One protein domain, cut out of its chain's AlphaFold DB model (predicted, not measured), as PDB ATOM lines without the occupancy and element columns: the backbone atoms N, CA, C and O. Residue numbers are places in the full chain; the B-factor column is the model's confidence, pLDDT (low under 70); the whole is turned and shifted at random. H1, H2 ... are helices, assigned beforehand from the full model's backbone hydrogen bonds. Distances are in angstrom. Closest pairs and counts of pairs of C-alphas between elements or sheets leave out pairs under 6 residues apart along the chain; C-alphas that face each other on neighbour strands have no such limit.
ATOM      1  N   LYS A  23     189.747 171.815 118.995       87.94
ATOM      2  CA  LYS A  23     189.677 170.356 119.196       87.94
ATOM      3  C   LYS A  23     189.034 170.010 120.534       87.94
ATOM      4  O   LYS A  23     188.325 169.001 120.628       87.94
ATOM      5  N   GLU A  24     189.280 170.819 121.559       92.69
ATOM      6  CA  GLU A  24     188.673 170.638 122.874       92.69
ATOM      7  C   GLU A  24     187.180 170.986 122.857       92.69
ATOM      8  O   GLU A  24     186.374 170.171 123.315       92.69
ATOM      9  N   ALA A  25     186.795 172.109 122.241       91.69
ATOM     10  CA  ALA A  25     185.393 172.494 122.068       91.69
ATOM     11  C   ALA A  25     184.592 171.411 121.323       91.69
ATOM     12  O   ALA A  25     183.537 170.974 121.787       91.69
ATOM     13  N   LEU A  26     185.145 170.859 120.238       93.25
ATOM     14  CA  LEU A  26     184.517 169.758 119.506       93.25
ATOM     15  C   LEU A  26     184.459 168.455 120.324       93.25
ATOM     16  O   LEU A  26     183.527 167.658 120.183       93.25
ATOM     17  N   LYS A  27     185.456 168.184 121.178       95.31
ATOM     18  CA  LYS A  27     185.425 167.038 122.106       95.31
ATOM     19  C   LYS A  27     184.340 167.223 123.164       95.31
ATOM     20  O   LYS A  27     183.670 166.244 123.478       95.31
ATOM     21  N   LYS A  28     184.154 168.439 123.684       95.81
ATOM     22  CA  LYS A  28     183.083 168.774 124.629       95.81
ATOM     23  C   LYS A  28     181.714 168.623 123.970       95.81
ATOM     24  O   LYS A  28     180.911 167.848 124.473       95.81
ATOM     25  N   CYS A  29     181.502 169.232 122.800       95.38
ATOM     26  CA  CYS A  29     180.243 169.107 122.067       95.38
ATOM     27  C   CYS A  29     179.882 167.641 121.800       95.38
ATOM     28  O   CYS A  29     178.763 167.240 122.072       95.38
ATOM     29  N   ARG A  30     180.831 166.797 121.366       96.00
ATOM     30  CA  ARG A  30     180.564 165.365 121.106       96.00
ATOM     31  C   ARG A  30     180.196 164.531 122.336       96.00
ATOM     32  O   ARG A  30     179.686 163.429 122.167       96.00
ATOM     33  N   LYS A  31     180.520 164.992 123.547       96.69
ATOM     34  CA  LYS A  31     180.102 164.318 124.786       96.69
ATOM     35  C   LYS A  31     178.637 164.601 125.116       96.69
ATOM     36  O   LYS A  31     178.010 163.779 125.768       96.69
ATOM     37  N   GLU A  32     178.131 165.749 124.681       96.06
ATOM     38  CA  GLU A  32     176.795 166.249 125.014       96.06
ATOM     39  C   GLU A  32     175.805 166.069 123.852       96.06
ATOM     40  O   GLU A  32     174.641 165.739 124.053       96.06
ATOM     41  N   PHE A  33     176.294 166.187 122.619       94.94
ATOM     42  CA  PHE A  33     175.542 166.080 121.376       94.94
ATOM     43  C   PHE A  33     176.168 165.060 120.419       94.94
ATOM     44  O   PHE A  33     177.350 164.720 120.478       94.94
ATOM     45  N   SER A  34     175.372 164.598 119.455       96.12
ATOM     46  CA  SER A  34     175.863 163.733 118.378       96.12
ATOM     47  C   SER A  34     176.851 164.466 117.465       96.12
ATOM     48  O   SER A  34     176.683 165.650 117.177       96.12
ATOM     49  N   LYS A  35     177.822 163.738 116.889       95.81
ATOM     50  CA  LYS A  35     178.797 164.284 115.917       95.81
ATOM     51  C   LYS A  35     178.134 165.093 114.792       95.81
ATOM     52  O   LYS A  35     178.671 166.119 114.393       95.81
ATOM     53  N   LYS A  36     176.979 164.632 114.297       96.75
ATOM     54  CA  LYS A  36     176.211 165.309 113.242       96.75
ATOM     55  C   LYS A  36     175.726 166.697 113.671       96.75
ATOM     56  O   LYS A  36     175.806 167.611 112.871       96.75
ATOM     57  N   ILE A  37     175.256 166.839 114.913       96.00
ATOM     58  CA  ILE A  37     174.761 168.115 115.447       96.00
ATOM     59  C   ILE A  37     175.923 169.093 115.575       96.00
ATOM     60  O   ILE A  37     175.840 170.188 115.048       96.00
ATOM     61  N   CYS A  38     177.036 168.663 116.176       96.56
ATOM     62  CA  CYS A  38     178.204 169.524 116.361       96.56
ATOM     63  C   CYS A  38     178.745 170.095 115.046       96.56
ATOM     64  O   CYS A  38     179.191 171.229 115.027       96.56
ATOM     65  N   LEU A  39     178.730 169.318 113.961       96.00
ATOM     66  CA  LEU A  39     179.216 169.753 112.644       96.00
ATOM     67  C   LEU A  39     178.120 170.375 111.765       96.00
ATOM     68  O   LEU A  39     178.388 170.697 110.610       96.00
ATOM     69  N   SER A  40     176.894 170.484 112.276       97.12
ATOM     70  CA  SER A  40     175.798 171.156 111.587       97.12
ATOM     71  C   SER A  40     175.937 172.661 111.746       97.12
ATOM     72  O   SER A  40     176.484 173.131 112.734       97.12
ATOM     73  N   ASP A  41     175.365 173.391 110.808       96.69
ATOM     74  CA  ASP A  41     175.151 174.831 110.866       96.69
ATOM     75  C   ASP A  41     173.669 175.032 110.521       96.69
ATOM     76  O   ASP A  41     173.207 174.511 109.499       96.69
ATOM     77  N   LYS A  42     172.892 175.600 111.448       95.62
ATOM     78  CA  LYS A  42     171.422 175.568 111.393       95.62
ATOM     79  C   LYS A  42     170.831 176.838 110.785       95.62
ATOM     80  O   LYS A  42     169.808 176.739 110.110       95.62
ATOM     81  N   ASP A  43     171.433 177.989 111.044       95.38
ATOM     82  CA  ASP A  43     171.081 179.280 110.441       95.38
ATOM     83  C   ASP A  43     171.921 179.594 109.196       95.38
ATOM     84  O   ASP A  43     171.587 180.522 108.458       95.38
ATOM     85  N   HIS A  44     172.907 178.749 108.886       95.88
ATOM     86  CA  HIS A  44     173.718 178.807 107.676       95.88
ATOM     87  C   HIS A  44     174.601 180.057 107.601       95.88
ATOM     88  O   HIS A  44     174.841 180.581 106.508       95.88
ATOM     89  N   ASP A  45     175.097 180.526 108.746       95.44
ATOM     90  CA  ASP A  45     175.992 181.682 108.833       95.44
ATOM     91  C   ASP A  45     177.481 181.353 108.602       95.44
ATOM     92  O   ASP A  45     178.330 182.243 108.487       95.44
ATOM     93  N   GLY A  46     177.797 180.065 108.442       94.50
ATOM     94  CA  GLY A  46     179.148 179.554 108.239       94.50
ATOM     95  C   GLY A  46     179.857 179.151 109.534       94.50
ATOM     96  O   GLY A  46     180.999 178.679 109.467       94.50
ATOM     97  N   THR A  47     179.208 179.289 110.690       95.50
ATOM     98  CA  THR A  47     179.704 178.869 112.000       95.50
ATOM     99  C   THR A  47     179.101 177.510 112.369       95.50
ATOM    100  O   THR A  47     177.889 177.349 112.460       95.50
ATOM    101  N   PRO A  48     179.915 176.466 112.598       95.81
ATOM    102  CA  PRO A  48     179.381 175.179 113.019       95.81
ATOM    103  C   PRO A  48     178.855 175.256 114.459       95.81
ATOM    104  O   PRO A  48     179.448 175.915 115.309       95.81
ATOM    105  N   PHE A  49     177.827 174.469 114.767       96.56
ATOM    106  CA  PHE A  49     177.096 174.453 116.041       96.56
ATOM    107  C   PHE A  49     177.983 174.409 117.294       96.56
ATOM    108  O   PHE A  49     177.630 174.959 118.328       96.56
ATOM    109  N   TYR A  50     179.139 173.735 117.245       95.81
ATOM    110  CA  TYR A  50     180.046 173.660 118.402       95.81
ATOM    111  C   TYR A  50     180.847 174.947 118.682       95.81
ATOM    112  O   TYR A  50     181.465 175.041 119.745       95.81
ATOM    113  N   LEU A  51     180.880 175.886 117.733       95.88
ATOM    114  CA  LEU A  51     181.526 177.202 117.832       95.88
ATOM    115  C   LEU A  51     180.516 178.356 117.853       95.88
ATOM    116  O   LEU A  51     180.890 179.477 118.196       95.88
ATOM    117  N   ASP A  52     179.269 178.070 117.496       96.25
ATOM    118  CA  ASP A  52     178.184 179.030 117.394       96.25
ATOM    119  C   ASP A  52     177.464 179.214 118.740       96.25
ATOM    120  O   ASP A  52     177.004 178.260 119.375       96.25
ATOM    121  N   VAL A  53     177.405 180.460 119.203       95.62
ATOM    122  CA  VAL A  53     176.742 180.846 120.453       95.62
ATOM    123  C   VAL A  53     175.239 181.050 120.246       95.62
ATOM    124  O   VAL A  53     174.476 180.893 121.204       95.62
ATOM    125  N   CYS A  54     174.796 181.335 119.021       95.88
ATOM    126  CA  CYS A  54     173.412 181.632 118.679       95.88
ATOM    127  C   CYS A  54     172.888 180.746 117.525       95.88
ATOM    128  O   CYS A  54     172.468 181.297 116.521       95.88
ATOM    129  N   PRO A  55     172.719 179.411 117.688       94.88
ATOM    130  CA  PRO A  55     172.471 178.459 116.582       94.88
ATOM    131  C   PRO A  55     171.099 178.521 115.893       94.88
ATOM    132  O   PRO A  55     170.602 177.528 115.347       94.88
ATOM    133  N   LYS A  56     170.376 179.615 116.079       95.19
ATOM    134  CA  LYS A  56     169.068 179.886 115.486       95.19
ATOM    135  C   LYS A  56     169.028 181.267 114.833       95.19
ATOM    136  O   LYS A  56     168.018 181.569 114.208       95.19
ATOM    137  N   GLU A  57     170.053 182.087 115.024       94.31
ATOM    138  CA  GLU A  57     170.070 183.496 114.670       94.31
ATOM    139  C   GLU A  57     171.328 183.751 113.858       94.31
ATOM    140  O   GLU A  57     172.425 183.670 114.387       94.31
ATOM    141  N   PHE A  58     171.163 184.114 112.590       94.00
ATOM    142  CA  PHE A  58     172.296 184.395 111.718       94.00
ATOM    143  C   PHE A  58     173.194 185.497 112.307       94.00
ATOM    144  O   PHE A  58     172.724 186.607 112.595       94.00
ATOM    145  N   GLY A  59     174.495 185.231 112.419       94.31
ATOM    146  CA  GLY A  59     175.463 186.185 112.935       94.31
ATOM    147  C   GLY A  59     176.753 186.274 112.132       94.31
ATOM    148  O   GLY A  59     176.951 185.658 111.092       94.31
ATOM    149  N   SER A  60     177.659 187.129 112.607       93.75
ATOM    150  CA  SER A  60     179.012 187.196 112.047       93.75
ATOM    151  C   SER A  60     179.920 186.214 112.779       93.75
ATOM    152  O   SER A  60     179.883 186.124 114.007       93.75
ATOM    153  N   ILE A  61     180.840 185.578 112.050       92.62
ATOM    154  CA  ILE A  61     181.907 184.740 112.621       92.62
ATOM    155  C   ILE A  61     182.723 185.523 113.666       92.62
ATOM    156  O   ILE A  61     183.128 184.967 114.688       92.62
ATOM    157  N   GLN A  62     182.924 186.837 113.468       92.94
ATOM    158  CA  GLN A  62     183.620 187.683 114.452       92.94
ATOM    159  C   GLN A  62     182.879 187.769 115.796       92.94
ATOM    160  O   GLN A  62     183.508 188.008 116.824       92.94
ATOM    161  N   ASN A  63     181.563 187.546 115.792       93.81
ATOM    162  CA  ASN A  63     180.701 187.553 116.967       93.81
ATOM    163  C   ASN A  63     180.200 186.143 117.333       93.81
ATOM    164  O   ASN A  63     179.145 186.001 117.946       93.81
ATOM    165  N   LYS A  64     180.953 185.095 116.962       94.31
ATOM    166  CA  LYS A  64     180.645 183.689 117.283       94.31
ATOM    167  C   LYS A  64     179.240 183.253 116.848       94.31
ATOM    168  O   LYS A  64     178.537 182.605 117.618       94.31
TER     169      LYS A  64
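AT A GLANCE: This is residues 23 to 64 of the 111 residues of an uncharacterized protein of Chryseobacterium sp. G0186 (UniProt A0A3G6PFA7). This is a domain of little regular structure: the helix H1, with the one-turn helix H2 packed beside its later part, makes one end, and a looping stretch without named elements, residues 39 to 64, winds through the rest and folds back toward the helices near Tyr 50. The printed part has 42 residues, with two named helices, H1 then H2, and no named strand; the class is all helix, though 14 residues are in named elements. It is compact, with a radius of gyration of the C-alphas of 9.8 A, and elongated, spanning 25 by 16 by 12 A.

IN THESE COORDINATES: Find C-alpha 23 at (189.677, 170.356, 119.196); from there H1, residues 23 to 32, runs 14.7 A to C-alpha 32 at (176.795, 166.249, 125.014). H2, residues 35 to 38, runs 5.3 A and ends at C-alpha 38, (178.204, 169.524, 116.361).

HOW THE PARTS SIT: Look at Cys 29 and Cys 38, the closest C-alphas of H1 and H2, 6.1 A apart; the helices touch. A tight link of two residues joins them. In H1 every O i to N i+4 pair is within hydrogen-bond range; H2 is too short for such a pair, and its one O i to N i+3 pair is not within range.

THE WHOLE: The C-alphas farthest apart, those of Lys 31 and Ser 60, are 26.2 A apart. The printed part has no cut, and no printed residue is under 70 in pLDDT.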